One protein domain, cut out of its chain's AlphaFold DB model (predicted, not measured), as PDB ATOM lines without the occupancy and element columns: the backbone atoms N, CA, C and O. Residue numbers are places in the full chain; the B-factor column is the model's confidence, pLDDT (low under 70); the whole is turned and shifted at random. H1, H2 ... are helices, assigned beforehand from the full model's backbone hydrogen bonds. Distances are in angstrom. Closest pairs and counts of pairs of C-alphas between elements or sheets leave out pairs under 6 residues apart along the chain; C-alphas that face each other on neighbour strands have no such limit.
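This is residues 833 to 957 of the 1023 residues of an uncharacterized protein of Trypanosoma cruzi (UniProt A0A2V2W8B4). Four helices, H1, H2, H4 and H5, form an elongated up-and-down bundle, each running against the one before. Short H3 packs on residues 836 to 841 of H1, and H6 follows H5, touching no helix. The 125 printed residues, with six named helices and no named strand, are all helix in class and compact: radius of gyration of the C-alphas 15.7 A, spans 49 by 26 by 17 A.

H1, residues 836 to 862, begins at C-alpha (-13.401, -0.053, 29.123) and measures 38.9 A. H2 is 869 to 891, 35.3 A; H3 893 to 897; H4 904 to 924, 30.1 A; H5 930 to 942; H6 945 to 957, ending at C-alpha (-15.969, -12.688, 20.831).

H1, the hub, forms a hairpin with H2; C-alphas 844 and 889 are closest, 6.1 A. H2 touches H4, closest C-alphas 878 and 917, 6.2 A. H4 and H5 form a hairpin. Every O i to N i+4 pair is within hydrogen-bond range in H1, H3 and H5, but 17 of 19 in H2, 16 of 17 in H4, 7 of 9 in H6.

The printed part has no cut and no long link. Confidence is low at 833 to 835, 894, 897 to 901 and 945 to 957.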
ATOM      1  N   VAL A 833     -10.239  -4.259  26.480       65.75
ATOM      2  CA  VAL A 833     -11.669  -4.026  26.226       65.75
ATOM      3  C   VAL A 833     -11.852  -2.678  25.530       65.75
ATOM      4  O   VAL A 833     -11.604  -1.622  26.123       65.75
ATOM      5  N   THR A 834     -12.290  -2.717  24.270       61.97
ATOM      6  CA  THR A 834     -12.796  -1.549  23.539       61.97
ATOM      7  C   THR A 834     -14.045  -1.057  24.277       61.97
ATOM      8  O   THR A 834     -14.979  -1.834  24.418       61.97
ATOM      9  N   ASP A 835     -14.040   0.176  24.796       68.06
ATOM     10  CA  ASP A 835     -15.037   0.779  25.717       68.06
ATOM     11  C   ASP A 835     -14.844   0.570  27.233       68.06
ATOM     12  O   ASP A 835     -15.680   1.008  28.030       68.06
ATOM     13  N   GLY A 836     -13.702   0.039  27.685       71.50
ATOM     14  CA  GLY A 836     -13.401  -0.053  29.123       71.50
ATOM     15  C   GLY A 836     -13.471   1.287  29.883       71.50
ATOM     16  O   GLY A 836     -13.803   1.305  31.066       71.50
ATOM     17  N   GLY A 837     -13.249   2.423  29.210       75.94
ATOM     18  CA  GLY A 837     -13.390   3.757  29.809       75.94
ATOM     19  C   GLY A 837     -14.810   4.077  30.300       75.94
ATOM     20  O   GLY A 837     -14.961   4.681  31.361       75.94
ATOM     21  N   LYS A 838     -15.856   3.605  29.604       80.88
ATOM     22  CA  LYS A 838     -17.258   3.785  30.035       80.88
ATOM     23  C   LYS A 838     -17.555   2.999  31.312       80.88
ATOM     24  O   LYS A 838     -18.243   3.499  32.195       80.88
ATOM     25  N   LEU A 839     -16.984   1.799  31.442       80.88
ATOM     26  CA  LEU A 839     -17.105   0.979  32.652       80.88
ATOM     27  C   LEU A 839     -16.402   1.634  33.849       80.88
ATOM     28  O   LEU A 839     -16.938   1.632  34.957       80.88
ATOM     29  N   LEU A 840     -15.228   2.236  33.633       85.44
ATOM     30  CA  LEU A 840     -14.531   2.999  34.673       85.44
ATOM     31  C   LEU A 840     -15.315   4.254  35.091       85.44
ATOM     32  O   LEU A 840     -15.318   4.595  36.273       85.44
ATOM     33  N   GLN A 841     -16.004   4.916  34.153       85.94
ATOM     34  CA  GLN A 841     -16.900   6.040  34.445       85.94
ATOM     35  C   GLN A 841     -18.118   5.601  35.261       85.94
ATOM     36  O   GLN A 841     -18.359   6.171  36.323       85.94
ATOM     37  N   ALA A 842     -18.807   4.534  34.848       86.81
ATOM     38  CA  ALA A 842     -19.914   3.960  35.615       86.81
ATOM     39  C   ALA A 842     -19.466   3.546  37.029       86.81
ATOM     40  O   ALA A 842     -20.150   3.806  38.015       86.81
ATOM     41  N   SER A 843     -18.265   2.973  37.163       89.25
ATOM     42  CA  SER A 843     -17.703   2.633  38.473       89.25
ATOM     43  C   SER A 843     -17.455   3.857  39.361       89.25
ATOM     44  O   SER A 843     -17.595   3.743  40.578       89.25
ATOM     45  N   LEU A 844     -17.060   5.000  38.790       88.69
ATOM     46  CA  LEU A 844     -16.889   6.248  39.539       88.69
ATOM     47  C   LEU A 844     -18.247   6.832  39.966       88.69
ATOM     48  O   LEU A 844     -18.392   7.263  41.109       88.69
ATOM     49  N   GLU A 845     -19.241   6.808  39.076       89.25
ATOM     50  CA  GLU A 845     -20.612   7.248  39.367       89.25
ATOM     51  C   GLU A 845     -21.216   6.456  40.534       89.25
ATOM     52  O   GLU A 845     -21.699   7.050  41.501       89.25
ATOM     53  N   VAL A 846     -21.099   5.124  40.500       90.50
ATOM     54  CA  VAL A 846     -21.552   4.243  41.588       90.50
ATOM     55  C   VAL A 846     -20.787   4.514  42.886       90.50
ATOM     56  O   VAL A 846     -21.385   4.540  43.959       90.50
ATOM     57  N   CYS A 847     -19.477   4.777  42.816       91.88
ATOM     58  CA  CYS A 847     -18.682   5.123  43.996       91.88
ATOM     59  C   CYS A 847     -19.212   6.384  44.699       91.88
ATOM     60  O   CYS A 847     -19.349   6.396  45.922       91.88
ATOM     61  N   VAL A 848     -19.587   7.423  43.948       91.06
ATOM     62  CA  VAL A 848     -20.164   8.640  44.542       91.06
ATOM     63  C   VAL A 848     -21.598   8.439  45.022       91.06
ATOM     64  O   VAL A 848     -21.960   8.993  46.059       91.06
ATOM     65  N   GLN A 849     -22.397   7.596  44.364       91.25
ATOM     66  CA  GLN A 849     -23.702   7.185  44.903       91.25
ATOM     67  C   GLN A 849     -23.558   6.469  46.257       91.25
ATOM     68  O   GLN A 849     -24.308   6.764  47.188       91.25
ATOM     69  N   LEU A 850     -22.552   5.601  46.408       92.88
ATOM     70  CA  LEU A 850     -22.228   4.945  47.678       92.88
ATOM     71  C   LEU A 850     -21.779   5.947  48.750       92.88
ATOM     72  O   LEU A 850     -22.283   5.902  49.871       92.88
ATOM     73  N   GLN A 851     -20.881   6.882  48.417       92.81
ATOM     74  CA  GLN A 851     -20.461   7.953  49.335       92.81
ATOM     75  C   GLN A 851     -21.654   8.806  49.795       92.81
ATOM     76  O   GLN A 851     -21.776   9.124  50.979       92.81
ATOM     77  N   CYS A 852     -22.561   9.122  48.868       92.50
ATOM     78  CA  CYS A 852     -23.795   9.860  49.113       92.50
ATOM     79  C   CYS A 852     -24.716   9.123  50.099       92.50
ATOM     80  O   CYS A 852     -25.091   9.684  51.133       92.50
ATOM     81  N   PHE A 853     -24.999   7.843  49.841       93.69
ATOM     82  CA  PHE A 853     -25.790   6.988  50.728       93.69
ATOM     83  C   PHE A 853     -25.162   6.830  52.119       93.69
ATOM     84  O   PHE A 853     -25.852   6.964  53.133       93.69
ATOM     85  N   LEU A 854     -23.851   6.575  52.185       93.94
ATOM     86  CA  LEU A 854     -23.119   6.414  53.442       93.94
ATOM     87  C   LEU A 854     -23.175   7.685  54.285       93.94
ATOM     88  O   LEU A 854     -23.429   7.605  55.489       93.94
ATOM     89  N   HIS A 855     -22.963   8.849  53.668       93.94
ATOM     90  CA  HIS A 855     -23.055  10.130  54.359       93.94
ATOM     91  C   HIS A 855     -24.465  10.353  54.921       93.94
ATOM     92  O   HIS A 855     -24.615  10.608  56.114       93.94
ATOM     93  N   GLN A 856     -25.500  10.189  54.096       91.88
ATOM     94  CA  GLN A 856     -26.892  10.432  54.489       91.88
ATOM     95  C   GLN A 856     -27.376   9.470  55.572       91.88
ATOM     96  O   GLN A 856     -28.005   9.890  56.542       91.88
ATOM     97  N   THR A 857     -27.050   8.184  55.450       91.62
ATOM     98  CA  THR A 857     -27.455   7.169  56.430       91.62
ATOM     99  C   THR A 857     -26.734   7.373  57.761       91.62
ATOM    100  O   THR A 857     -27.360   7.297  58.818       91.62
ATOM    101  N   ARG A 858     -25.434   7.706  57.737       93.06
ATOM    102  CA  ARG A 858     -24.688   8.078  58.951       93.06
ATOM    103  C   ARG A 858     -25.246   9.340  59.593       93.06
ATOM    104  O   ARG A 858     -25.368   9.375  60.814       93.06
ATOM    105  N   TRP A 859     -25.614  10.335  58.792       92.75
ATOM    106  CA  TRP A 859     -26.233  11.561  59.282       92.75
ATOM    107  C   TRP A 859     -27.576  11.278  59.979       92.75
ATOM    108  O   TRP A 859     -27.765  11.687  61.123       92.75
ATOM    109  N   LEU A 860     -28.462  10.470  59.379       89.38
ATOM    110  CA  LEU A 860     -29.727  10.059  60.014       89.38
ATOM    111  C   LEU A 860     -29.520   9.271  61.318       89.38
ATOM    112  O   LEU A 860     -30.275   9.448  62.276       89.38
ATOM    113  N   LEU A 861     -28.491   8.417  61.374       89.44
ATOM    114  CA  LEU A 861     -28.113   7.692  62.592       89.44
ATOM    115  C   LEU A 861     -27.606   8.631  63.693       89.44
ATOM    116  O   LEU A 861     -27.982   8.470  64.855       89.44
ATOM    117  N   GLN A 862     -26.762   9.604  63.341       90.31
ATOM    118  CA  GLN A 862     -26.241  10.608  64.274       90.31
ATOM    119  C   GLN A 862     -27.371  11.449  64.875       90.31
ATOM    120  O   GLN A 862     -27.401  11.661  66.087       90.31
ATOM    121  N   GLU A 863     -28.334  11.847  64.044       83.75
ATOM    122  CA  GLU A 863     -29.521  12.612  64.444       83.75
ATOM    123  C   GLU A 863     -30.620  11.731  65.082       83.75
ATOM    124  O   GLU A 863     -31.692  12.220  65.437       83.75
ATOM    125  N   ARG A 864     -30.352  10.429  65.283       83.50
ATOM    126  CA  ARG A 864     -31.230   9.452  65.957       83.50
ATOM    127  C   ARG A 864     -32.628   9.326  65.343       83.50
ATOM    128  O   ARG A 864     -33.589   9.044  66.058       83.50
ATOM    129  N   VAL A 865     -32.740   9.483  64.023       80.44
ATOM    130  CA  VAL A 865     -34.010   9.296  63.295       80.44
ATOM    131  C   VAL A 865     -34.496   7.851  63.399       80.44
ATOM    132  O   VAL A 865     -35.688   7.590  63.535       80.44
ATOM    133  N   PHE A 866     -33.556   6.908  63.380       83.69
ATOM    134  CA  PHE A 866     -33.789   5.482  63.573       83.69
ATOM    135  C   PHE A 866     -32.551   4.808  64.183       83.69
ATOM    136  O   PHE A 866     -31.483   5.412  64.284       83.69
ATOM    137  N   SER A 867     -32.671   3.530  64.557       84.19
ATOM    138  CA  SER A 867     -31.548   2.705  65.020       84.19
ATOM    139  C   SER A 867     -31.367   1.480  64.127       84.19
ATOM    140  O   SER A 867     -32.288   0.678  64.006       84.19
ATOM    141  N   LEU A 868     -30.169   1.293  63.570       81.00
ATOM    142  CA  LEU A 868     -29.870   0.183  62.651       81.00
ATOM    143  C   LEU A 868     -29.381  -1.114  63.327       81.00
ATOM    144  O   LEU A 868     -28.989  -2.055  62.641       81.00
ATOM    145  N   GLY A 869     -29.418  -1.211  64.661       77.94
ATOM    146  CA  GLY A 869     -29.063  -2.439  65.389       77.94
ATOM    147  C   GLY A 869     -27.738  -3.067  64.919       77.94
ATOM    148  O   GLY A 869     -26.711  -2.395  64.873       77.94
ATOM    149  N   GLY A 870     -27.762  -4.354  64.544       72.00
ATOM    150  CA  GLY A 870     -26.587  -5.101  64.060       72.00
ATOM    151  C   GLY A 870     -26.062  -4.706  62.669       72.00
ATOM    152  O   GLY A 870     -24.941  -5.082  62.319       72.00
ATOM    153  N   ALA A 871     -26.818  -3.921  61.890       81.44
ATOM    154  CA  ALA A 871     -26.452  -3.518  60.528       81.44
ATOM    155  C   ALA A 871     -25.426  -2.367  60.468       81.44
ATOM    156  O   ALA A 871     -24.894  -2.075  59.399       81.44
ATOM    157  N   VAL A 872     -25.081  -1.748  61.607       85.56
ATOM    158  CA  VAL A 872     -24.016  -0.725  61.684       85.56
ATOM    159  C   VAL A 872     -22.673  -1.282  61.197       85.56
ATOM    160  O   VAL A 872     -21.966  -0.613  60.449       85.56
ATOM    161  N   SER A 873     -22.376  -2.545  61.524       87.56
ATOM    162  CA  SER A 873     -21.176  -3.239  61.037       87.56
ATOM    163  C   SER A 873     -21.132  -3.343  59.506       87.56
ATOM    164  O   SER A 873     -20.074  -3.190  58.905       87.56
ATOM    165  N   SER A 874     -22.286  -3.530  58.855       91.19
ATOM    166  CA  SER A 874     -22.394  -3.564  57.392       91.19
ATOM    167  C   SER A 874     -22.230  -2.176  56.763       91.19
ATOM    168  O   SER A 874     -21.688  -2.078  55.668       91.19
ATOM    169  N   ILE A 875     -22.618  -1.095  57.451       91.44
ATOM    170  CA  ILE A 875     -22.326   0.285  57.010       91.44
ATOM    171  C   ILE A 875     -20.823   0.584  57.085       91.44
ATOM    172  O   ILE A 875     -20.279   1.243  56.198       91.44
ATOM    173  N   GLU A 876     -20.138   0.113  58.126       91.88
ATOM    174  CA  GLU A 876     -18.681   0.249  58.250       91.88
ATOM    175  C   GLU A 876     -17.943  -0.567  57.179       91.88
ATOM    176  O   GLU A 876     -17.047  -0.034  56.523       91.88
ATOM    177  N   GLU A 877     -18.375  -1.810  56.937       93.12
ATOM    178  CA  GLU A 877     -17.876  -2.673  55.854       93.12
ATOM    179  C   GLU A 877     -18.062  -2.003  54.476       93.12
ATOM    180  O   GLU A 877     -17.110  -1.902  53.698       93.12
ATOM    181  N   LEU A 878     -19.255  -1.454  54.207       94.38
ATOM    182  CA  LEU A 878     -19.573  -0.718  52.976       94.38
ATOM    183  C   LEU A 878     -18.705   0.537  52.815       94.38
ATOM    184  O   LEU A 878     -18.247   0.838  51.713       94.38
ATOM    185  N   SER A 879     -18.450   1.262  53.906       93.88
ATOM    186  CA  SER A 879     -17.581   2.441  53.896       93.88
ATOM    187  C   SER A 879     -16.154   2.095  53.522       93.88
ATOM    188  O   SER A 879     -15.584   2.764  52.667       93.88
ATOM    189  N   HIS A 880     -15.592   1.044  54.120       94.62
ATOM    190  CA  HIS A 880     -14.231   0.628  53.809       94.62
ATOM    191  C   HIS A 880     -14.092   0.226  52.335       94.62
ATOM    192  O   HIS A 880     -13.197   0.715  51.647       94.62
ATOM    193  N   GLY A 881     -15.025  -0.581  51.820       94.06
ATOM    194  CA  GLY A 881     -15.019  -0.963  50.407       94.06
ATOM    195  C   GLY A 881     -15.244   0.221  49.456       94.06
ATOM    196  O   GLY A 881     -14.670   0.257  48.369       94.06
ATOM    197  N   THR A 882     -16.026   1.228  49.864       93.88
ATOM    198  CA  THR A 882     -16.221   2.463  49.080       93.88
ATOM    199  C   THR A 882     -14.935   3.289  49.011       93.88
ATOM    200  O   THR A 882     -14.599   3.804  47.944       93.88
ATOM    201  N   ASP A 883     -14.171   3.369  50.104       93.44
ATOM    202  CA  ASP A 883     -12.869   4.047  50.128       93.44
ATOM    203  C   ASP A 883     -11.830   3.324  49.256       93.44
ATOM    204  O   ASP A 883     -11.022   3.959  48.572       93.44
ATOM    205  N   GLU A 884     -11.849   1.987  49.250       93.50
ATOM    206  CA  GLU A 884     -11.030   1.189  48.333       93.50
ATOM    207  C   GLU A 884     -11.427   1.413  46.870       93.50
ATOM    208  O   GLU A 884     -10.549   1.563  46.014       93.50
ATOM    209  N   LEU A 885     -12.729   1.510  46.584       92.56
ATOM    210  CA  LEU A 885     -13.239   1.771  45.239       92.56
ATOM    211  C   LEU A 885     -12.826   3.160  44.758       92.56
ATOM    212  O   LEU A 885     -12.371   3.295  43.626       92.56
ATOM    213  N   TRP A 886     -12.897   4.170  45.629       91.81
ATOM    214  CA  TRP A 886     -12.441   5.525  45.322       91.81
ATOM    215  C   TRP A 886     -10.948   5.561  44.974       91.81
ATOM    216  O   TRP A 886     -10.558   6.117  43.945       91.81
ATOM    217  N   LYS A 887     -10.104   4.899  45.782       90.50
ATOM    218  CA  LYS A 887      -8.661   4.765  45.504       90.50
ATOM    219  C   LYS A 887      -8.408   4.072  44.167       90.50
ATOM    220  O   LYS A 887      -7.523   4.488  43.416       90.50
ATOM    221  N   LEU A 888      -9.183   3.032  43.858       88.75
ATOM    222  CA  LEU A 888      -9.075   2.311  42.596       88.75
ATOM    223  C   LEU A 888      -9.475   3.201  41.408       88.75
ATOM    224  O   LEU A 888      -8.687   3.332  40.470       88.75
ATOM    225  N   CYS A 889     -10.616   3.893  41.490       87.75
ATOM    226  CA  CYS A 889     -11.068   4.865  40.493       87.75
ATOM    227  C   CYS A 889     -10.011   5.946  40.236       87.75
ATOM    228  O   CYS A 889      -9.667   6.187  39.077       87.75
ATOM    229  N   HIS A 890      -9.423   6.514  41.294       84.19
ATOM    230  CA  HIS A 890      -8.353   7.507  41.186       84.19
ATOM    231  C   HIS A 890      -7.096   6.940  40.503       84.19
ATOM    232  O   HIS A 890      -6.464   7.618  39.695       84.19
ATOM    233  N   SER A 891      -6.728   5.684  40.777       83.06
ATOM    234  CA  SER A 891      -5.579   5.035  40.122       83.06
ATOM    235  C   SER A 891      -5.806   4.731  38.634       83.06
ATOM    236  O   SER A 891      -4.849   4.664  37.868       83.06
ATOM    237  N   SER A 892      -7.069   4.573  38.224       78.75
ATOM    238  CA  SER A 892      -7.492   4.271  36.847       78.75
ATOM    239  C   SER A 892      -7.900   5.510  36.028       78.75
ATOM    240  O   SER A 892      -8.424   5.396  34.918       78.75
ATOM    241  N   GLU A 893      -7.696   6.710  36.580       76.94
ATOM    242  CA  GLU A 893      -8.175   7.978  36.018       76.94
ATOM    243  C   GLU A 893      -7.631   8.249  34.608       76.94
ATOM    244  O   GLU A 893      -8.375   8.662  33.717       76.94
ATOM    245  N   ALA A 894      -6.339   7.997  34.385       69.69
ATOM    246  CA  ALA A 894      -5.699   8.231  33.093       69.69
ATOM    247  C   ALA A 894      -6.308   7.342  31.995       69.69
ATOM    248  O   ALA A 894      -6.587   7.806  30.889       69.69
ATOM    249  N   GLN A 895      -6.581   6.075  32.311       73.56
ATOM    250  CA  GLN A 895      -7.212   5.121  31.402       73.56
ATOM    251  C   GLN A 895      -8.663   5.515  31.095       73.56
ATOM    252  O   GLN A 895      -9.114   5.348  29.965       73.56
ATOM    253  N   ARG A 896      -9.385   6.095  32.065       77.44
ATOM    254  CA  ARG A 896     -10.746   6.607  31.843       77.44
ATOM    255  C   ARG A 896     -10.774   7.790  30.869       77.44
ATOM    256  O   ARG A 896     -11.648   7.852  30.010       77.44
ATOM    257  N   ARG A 897      -9.822   8.720  30.999       69.62
ATOM    258  CA  ARG A 897      -9.790  10.000  30.259       69.62
ATOM    259  C   ARG A 897      -9.369   9.890  28.802       69.62
ATOM    260  O   ARG A 897      -9.720  10.737  27.993       69.62
ATOM    261  N   THR A 898      -8.570   8.889  28.479       61.84
ATOM    262  CA  THR A 898      -7.833   8.850  27.213       61.84
ATOM    263  C   THR A 898      -8.590   8.148  26.090       61.84
ATOM    264  O   THR A 898      -8.120   8.141  24.957       61.84
ATOM    265  N   GLY A 899      -9.752   7.547  26.380       60.09
ATOM    266  CA  GLY A 899     -10.524   6.779  25.397       60.09
ATOM    267  C   GLY A 899      -9.788   5.542  24.859       60.09
ATOM    268  O   GLY A 899     -10.255   4.911  23.914       60.09
ATOM    269  N   ILE A 900      -8.639   5.192  25.447       66.00
ATOM    270  CA  ILE A 900      -7.828   4.029  25.084       66.00
ATOM    271  C   ILE A 900      -8.494   2.765  25.654       66.00
ATOM    272  O   ILE A 900      -9.191   2.802  26.669       66.00
ATOM    273  N   SER A 901      -8.282   1.622  24.997       68.25
ATOM    274  CA  SER A 901      -8.771   0.333  25.501       68.25
ATOM    275  C   SER A 901      -8.139  -0.002  26.859       68.25
ATOM    276  O   SER A 901      -6.938   0.173  27.057       68.25
ATOM    277  N   VAL A 902      -8.952  -0.485  27.801       73.19
ATOM    278  CA  VAL A 902      -8.521  -0.722  29.190       73.19
ATOM    279  C   VAL A 902      -8.070  -2.180  29.362       73.19
ATOM    280  O   VAL A 902      -8.765  -3.077  28.868       73.19
ATOM    281  N   PRO A 903      -6.949  -2.445  30.065       73.75
ATOM    282  CA  PRO A 903      -6.528  -3.800  30.420       73.75
ATOM    283  C   PRO A 903      -7.578  -4.570  31.226       73.75
ATOM    284  O   PRO A 903      -8.123  -4.048  32.205       73.75
ATOM    285  N   ASP A 904      -7.780  -5.846  30.887       72.00
ATOM    286  CA  ASP A 904      -8.712  -6.741  31.592       72.00
ATOM    287  C   ASP A 904      -8.390  -6.859  33.097       72.00
ATOM    288  O   ASP A 904      -9.282  -6.860  33.938       72.00
ATOM    289  N   ALA A 905      -7.107  -6.820  33.477       76.12
ATOM    290  CA  ALA A 905      -6.687  -6.859  34.880       76.12
ATOM    291  C   ALA A 905      -7.224  -5.681  35.722       76.12
ATOM    292  O   ALA A 905      -7.541  -5.858  36.901       76.12
ATOM    293  N   ILE A 906      -7.346  -4.481  35.138       79.81
ATOM    294  CA  ILE A 906      -7.913  -3.311  35.830       79.81
ATOM    295  C   ILE A 906      -9.420  -3.517  36.011       79.81
ATOM    296  O   ILE A 906      -9.938  -3.376  37.121       79.81
ATOM    297  N   LEU A 907     -10.117  -3.931  34.950       81.25
ATOM    298  CA  LEU A 907     -11.559  -4.187  34.979       81.25
ATOM    299  C   LEU A 907     -11.932  -5.345  35.919       81.25
ATOM    300  O   LEU A 907     -12.933  -5.259  36.633       81.25
ATOM    301  N   ALA A 908     -11.104  -6.387  36.007       81.31
ATOM    302  CA  ALA A 908     -11.275  -7.495  36.941       81.31
ATOM    303  C   ALA A 908     -11.212  -7.034  38.409       81.31
ATOM    304  O   ALA A 908     -12.003  -7.495  39.237       81.31
ATOM    305  N   ARG A 909     -10.324  -6.082  38.738       85.81
ATOM    306  CA  ARG A 909     -10.247  -5.487  40.086       85.81
ATOM    307  C   ARG A 909     -11.507  -4.691  40.426       85.81
ATOM    308  O   ARG A 909     -12.059  -4.900  41.503       85.81
ATOM    309  N   HIS A 910     -11.996  -3.861  39.499       88.62
ATOM    310  CA  HIS A 910     -13.272  -3.155  39.675       88.62
ATOM    311  C   HIS A 910     -14.427  -4.147  39.859       88.62
ATOM    312  O   HIS A 910     -15.186  -4.040  40.816       88.62
ATOM    313  N   THR A 911     -14.513  -5.172  39.008       86.94
ATOM    314  CA  THR A 911     -15.581  -6.181  39.062       86.94
ATOM    315  C   THR A 911     -15.584  -6.942  40.389       86.94
ATOM    316  O   THR A 911     -16.643  -7.167  40.969       86.94
ATOM    317  N   THR A 912     -14.406  -7.310  40.901       88.00
ATOM    318  CA  THR A 912     -14.275  -8.020  42.184       88.00
ATOM    319  C   THR A 912     -14.799  -7.172  43.340       88.00
ATOM    320  O   THR A 912     -15.575  -7.663  44.160       88.00
ATOM    321  N   LEU A 913     -14.424  -5.891  43.377       90.62
ATOM    322  CA  LEU A 913     -14.852  -4.977  44.429       90.62
ATOM    323  C   LEU A 913     -16.351  -4.653  44.331       90.62
ATOM    324  O   LEU A 913     -17.038  -4.644  45.347       90.62
ATOM    325  N   HIS A 914     -16.893  -4.492  43.118       91.50
ATOM    326  CA  HIS A 914     -18.340  -4.345  42.894       91.50
ATOM    327  C   HIS A 914     -19.131  -5.539  43.441       91.50
ATOM    328  O   HIS A 914     -20.147  -5.343  44.102       91.50
ATOM    329  N   VAL A 915     -18.657  -6.773  43.227       90.38
ATOM    330  CA  VAL A 915     -19.307  -7.979  43.774       90.38
ATOM    331  C   VAL A 915     -19.287  -7.974  45.304       90.38
ATOM    332  O   VAL A 915     -20.328  -8.221  45.910       90.38
ATOM    333  N   GLN A 916     -18.150  -7.642  45.923       91.19
ATOM    334  CA  GLN A 916     -18.036  -7.548  47.384       91.19
ATOM    335  C   GLN A 916     -18.992  -6.497  47.961       91.19
ATOM    336  O   GLN A 916     -19.751  -6.793  48.880       91.19
ATOM    337  N   LEU A 917     -19.004  -5.292  47.390       93.44
ATOM    338  CA  LEU A 917     -19.885  -4.202  47.814       93.44
ATOM    339  C   LEU A 917     -21.362  -4.565  47.654       93.44
ATOM    340  O   LEU A 917     -22.173  -4.295  48.536       93.44
ATOM    341  N   ARG A 918     -21.704  -5.245  46.558       93.00
ATOM    342  CA  ARG A 918     -23.061  -5.718  46.300       93.00
ATOM    343  C   ARG A 918     -23.516  -6.723  47.356       93.00
ATOM    344  O   ARG A 918     -24.643  -6.623  47.833       93.00
ATOM    345  N   ASP A 919     -22.649  -7.650  47.757       90.69
ATOM    346  CA  ASP A 919     -22.955  -8.612  48.819       90.69
ATOM    347  C   ASP A 919     -23.203  -7.897  50.161       90.69
ATOM    348  O   ASP A 919     -24.104  -8.285  50.905       90.69
ATOM    349  N   VAL A 920     -22.493  -6.800  50.453       91.88
ATOM    350  CA  VAL A 920     -22.783  -5.951  51.623       91.88
ATOM    351  C   VAL A 920     -24.140  -5.248  51.489       91.88
ATOM    352  O   VAL A 920     -24.927  -5.281  52.436       91.88
ATOM    353  N   CYS A 921     -24.474  -4.693  50.316       91.75
ATOM    354  CA  CYS A 921     -25.785  -4.079  50.066       91.75
ATOM    355  C   CYS A 921     -26.944  -5.069  50.271       91.75
ATOM    356  O   CYS A 921     -27.955  -4.686  50.849       91.75
ATOM    357  N   THR A 922     -26.791  -6.356  49.921       91.56
ATOM    358  CA  THR A 922     -27.851  -7.356  50.187       91.56
ATOM    359  C   THR A 922     -28.171  -7.526  51.672       91.56
ATOM    360  O   THR A 922     -29.325  -7.760  52.034       91.56
ATOM    361  N   LYS A 923     -27.167  -7.374  52.548       90.25
ATOM    362  CA  LYS A 923     -27.371  -7.385  54.004       90.25
ATOM    363  C   LYS A 923     -28.159  -6.144  54.445       90.25
ATOM    364  O   LYS A 923     -28.969  -6.234  55.363       90.25
ATOM    365  N   LEU A 924     -27.939  -5.010  53.775       90.25
ATOM    366  CA  LEU A 924     -28.593  -3.726  54.041       90.25
ATOM    367  C   LEU A 924     -29.999  -3.595  53.431       90.25
ATOM    368  O   LEU A 924     -30.717  -2.687  53.817       90.25
ATOM    369  N   CYS A 925     -30.425  -4.501  52.547       90.44
ATOM    370  CA  CYS A 925     -31.807  -4.549  52.049       90.44
ATOM    371  C   CYS A 925     -32.824  -5.074  53.084       90.44
ATOM    372  O   CYS A 925     -34.018  -5.076  52.810       90.44
ATOM    373  N   ASN A 926     -32.365  -5.597  54.230       87.50
ATOM    374  CA  ASN A 926     -33.208  -6.260  55.233       87.50
ATOM    375  C   ASN A 926     -32.965  -5.706  56.648       87.50
ATOM    376  O   ASN A 926     -32.851  -6.461  57.618       87.50
ATOM    377  N   THR A 927     -32.841  -4.388  56.774       86.31
ATOM    378  CA  THR A 927     -32.602  -3.708  58.055       86.31
ATOM    379  C   THR A 927     -33.880  -3.468  58.856       86.31
ATOM    380  O   THR A 927     -33.805  -3.255  60.068       86.31
ATOM    381  N   GLY A 928     -35.049  -3.528  58.204       81.75
ATOM    382  CA  GLY A 928     -36.345  -3.223  58.813       81.75
ATOM    383  C   GLY A 928     -36.673  -1.727  58.821       81.75
ATOM    384  O   GLY A 928     -37.655  -1.319  59.442       81.75
ATOM    385  N   ILE A 929     -35.862  -0.909  58.142       86.38
ATOM    386  CA  ILE A 929     -36.074   0.527  57.949       86.38
ATOM    387  C   ILE A 929     -36.281   0.759  56.452       86.38
ATOM    388  O   ILE A 929     -35.328   0.762  55.676       86.38
ATOM    389  N   GLY A 930     -37.536   0.989  56.055       85.38
ATOM    390  CA  GLY A 930     -37.954   0.973  54.649       85.38
ATOM    391  C   GLY A 930     -37.168   1.906  53.722       85.38
ATOM    392  O   GLY A 930     -36.863   1.520  52.600       85.38
ATOM    393  N   CYS A 931     -36.788   3.108  54.172       85.88
ATOM    394  CA  CYS A 931     -36.015   4.044  53.346       85.88
ATOM    395  C   CYS A 931     -34.549   3.613  53.149       85.88
ATOM    396  O   CYS A 931     -33.971   3.865  52.092       85.88
ATOM    397  N   VAL A 932     -33.950   2.939  54.139       90.56
ATOM    398  CA  VAL A 932     -32.595   2.373  54.036       90.56
ATOM    399  C   VAL A 932     -32.626   1.139  53.142       90.56
ATOM    400  O   VAL A 932     -31.790   1.028  52.249       90.56
ATOM    401  N   ASP A 933     -33.626   0.275  53.328       90.88
ATOM    402  CA  ASP A 933     -33.813  -0.946  52.541       90.88
ATOM    403  C   ASP A 933     -34.033  -0.620  51.049       90.88
ATOM    404  O   ASP A 933     -33.369  -1.200  50.187       90.88
ATOM    405  N   ALA A 934     -34.886   0.367  50.743       89.94
ATOM    406  CA  ALA A 934     -35.143   0.838  49.379       89.94
ATOM    407  C   ALA A 934     -33.902   1.474  48.721       89.94
ATOM    408  O   ALA A 934     -33.582   1.171  47.572       89.94
ATOM    409  N   SER A 935     -33.155   2.314  49.451       91.31
ATOM    410  CA  SER A 935     -31.925   2.924  48.917       91.31
ATOM    411  C   SER A 935     -30.819   1.880  48.697       91.31
ATOM    412  O   SER A 935     -30.135   1.890  47.670       91.31
ATOM    413  N   ALA A 936     -30.684   0.908  49.609       92.00
ATOM    414  CA  ALA A 936     -29.751  -0.208  49.464       92.00
ATOM    415  C   ALA A 936     -30.096  -1.113  48.268       92.00
ATOM    416  O   ALA A 936     -29.183  -1.573  47.579       92.00
ATOM    417  N   ALA A 937     -31.386  -1.334  47.988       91.25
ATOM    418  CA  ALA A 937     -31.840  -2.063  46.803       91.25
ATOM    419  C   ALA A 937     -31.464  -1.333  45.500       91.25
ATOM    420  O   ALA A 937     -30.890  -1.941  44.597       91.25
ATOM    421  N   ALA A 938     -31.659  -0.013  45.434       89.06
ATOM    422  CA  ALA A 938     -31.249   0.771  44.269       89.06
ATOM    423  C   ALA A 938     -29.723   0.742  44.037       89.06
ATOM    424  O   ALA A 938     -29.258   0.656  42.899       89.06
ATOM    425  N   LEU A 939     -28.924   0.767  45.112       90.56
ATOM    426  CA  LEU A 939     -27.465   0.608  45.026       90.56
ATOM    427  C   LEU A 939     -27.051  -0.802  44.596       90.56
ATOM    428  O   LEU A 939     -26.080  -0.958  43.855       90.56
ATOM    429  N   PHE A 940     -27.771  -1.829  45.052       89.75
ATOM    430  CA  PHE A 940     -27.554  -3.208  44.620       89.75
ATOM    431  C   PHE A 940     -27.718  -3.344  43.098       89.75
ATOM    432  O   PHE A 940     -26.880  -3.983  42.453       89.75
ATOM    433  N   ASP A 941     -28.733  -2.694  42.526       87.69
ATOM    434  CA  ASP A 941     -28.957  -2.664  41.079       87.69
ATOM    435  C   ASP A 941     -27.867  -1.871  40.344       87.69
ATOM    436  O   ASP A 941     -27.345  -2.337  39.328       87.69
ATOM    437  N   ALA A 942     -27.449  -0.721  40.886       86.50
ATOM    438  CA  ALA A 942     -26.382   0.104  40.310       86.50
ATOM    439  C   ALA A 942     -25.011  -0.607  40.280       86.50
ATOM    440  O   ALA A 942     -24.223  -0.410  39.355       86.50
ATOM    441  N   LEU A 943     -24.733  -1.482  41.254       86.75
ATOM    442  CA  LEU A 943     -23.513  -2.299  41.332       86.75
ATOM    443  C   LEU A 943     -23.509  -3.501  40.363       86.75
ATOM    444  O   LEU A 943     -22.533  -4.259  40.299       86.75
ATOM    445  N   ASN A 944     -24.583  -3.728  39.599       82.56
ATOM    446  CA  ASN A 944     -24.693  -4.873  38.699       82.56
ATOM    447  C   ASN A 944     -23.982  -4.648  37.350       82.56
ATOM    448  O   ASN A 944     -24.601  -4.569  36.292       82.56
ATOM    449  N   MET A 945     -22.647  -4.648  37.370       65.50
ATOM    450  CA  MET A 945     -21.807  -4.526  36.165       65.50
ATOM    451  C   MET A 945     -21.882  -5.743  35.220       65.50
ATOM    452  O   MET A 945     -21.350  -5.698  34.114       65.50
ATOM    453  N   LYS A 946     -22.519  -6.857  35.622       56.12
ATOM    454  CA  LYS A 946     -22.523  -8.097  34.826       56.12
ATOM    455  C   LYS A 946     -23.293  -7.975  33.513       56.12
ATOM    456  O   LYS A 946     -22.823  -8.551  32.543       56.12
ATOM    457  N   SER A 947     -24.405  -7.236  33.441       52.62
ATOM    458  CA  SER A 947     -25.105  -7.021  32.158       52.62
ATOM    459  C   SER A 947     -24.233  -6.223  31.182       52.62
ATOM    460  O   SER A 947     -24.030  -6.645  30.048       52.62
ATOM    461  N   LEU A 948     -23.611  -5.149  31.678       54.75
ATOM    462  CA  LEU A 948     -22.690  -4.287  30.935       54.75
ATOM    463  C   LEU A 948     -21.397  -4.998  30.515       54.75
ATOM    464  O   LEU A 948     -20.834  -4.661  29.488       54.75
ATOM    465  N   CYS A 949     -20.897  -5.985  31.258       51.47
ATOM    466  CA  CYS A 949     -19.748  -6.775  30.810       51.47
ATOM    467  C   CYS A 949     -20.154  -7.873  29.808       51.47
ATOM    468  O   CYS A 949     -19.407  -8.131  28.867       51.47
ATOM    469  N   GLN A 950     -21.324  -8.506  29.972       53.09
ATOM    470  CA  GLN A 950     -21.787  -9.601  29.106       53.09
ATOM    471  C   GLN A 950     -22.040  -9.123  27.665       53.09
ATOM    472  O   GLN A 950     -21.525  -9.731  26.727       53.09
ATOM    473  N   ASP A 951     -22.729  -7.986  27.500       48.72
ATOM    474  CA  ASP A 951     -23.064  -7.412  26.187       48.72
ATOM    475  C   ASP A 951     -21.811  -7.036  25.365       48.72
ATOM    476  O   ASP A 951     -21.796  -7.142  24.136       48.72
ATOM    477  N   PHE A 952     -20.722  -6.644  26.038       49.88
ATOM    478  CA  PHE A 952     -19.471  -6.218  25.399       49.88
ATOM    479  C   PHE A 952     -18.472  -7.368  25.206       49.88
ATOM    480  O   PHE A 952     -17.745  -7.392  24.209       49.88
ATOM    481  N   MET A 953     -18.451  -8.358  26.108       48.72
ATOM    482  CA  MET A 953     -17.664  -9.578  25.907       48.72
ATOM    483  C   MET A 953     -18.204 -10.407  24.736       48.72
ATOM    484  O   MET A 953     -17.406 -10.936  23.956       48.72
ATOM    485  N   ASP A 954     -19.526 -10.463  24.555       47.06
ATOM    486  CA  ASP A 954     -20.143 -11.127  23.405       47.06
ATOM    487  C   ASP A 954     -19.782 -10.413  22.086       47.06
ATOM    488  O   ASP A 954     -19.437 -11.089  21.113       47.06
ATOM    489  N   ALA A 955     -19.694  -9.076  22.067       45.97
ATOM    490  CA  ALA A 955     -19.190  -8.308  20.920       45.97
ATOM    491  C   ALA A 955     -17.693  -8.565  20.630       45.97
ATOM    492  O   ALA A 955     -17.317  -8.816  19.481       45.97
ATOM    493  N   ALA A 956     -16.841  -8.612  21.661       43.03
ATOM    494  CA  ALA A 956     -15.415  -8.928  21.526       43.03
ATOM    495  C   ALA A 956     -15.160 -10.377  21.057       43.03
ATOM    496  O   ALA A 956     -14.152 -10.671  20.405       43.03
ATOM    497  N   THR A 957     -16.080 -11.311  21.337       45.91
ATOM    498  CA  THR A 957     -15.969 -12.688  20.831       45.91
ATOM    499  C   THR A 957     -16.236 -12.821  19.328       45.91
ATOM    500  O   THR A 957     -15.753 -13.782  18.721       45.91
TER     501      THR A 957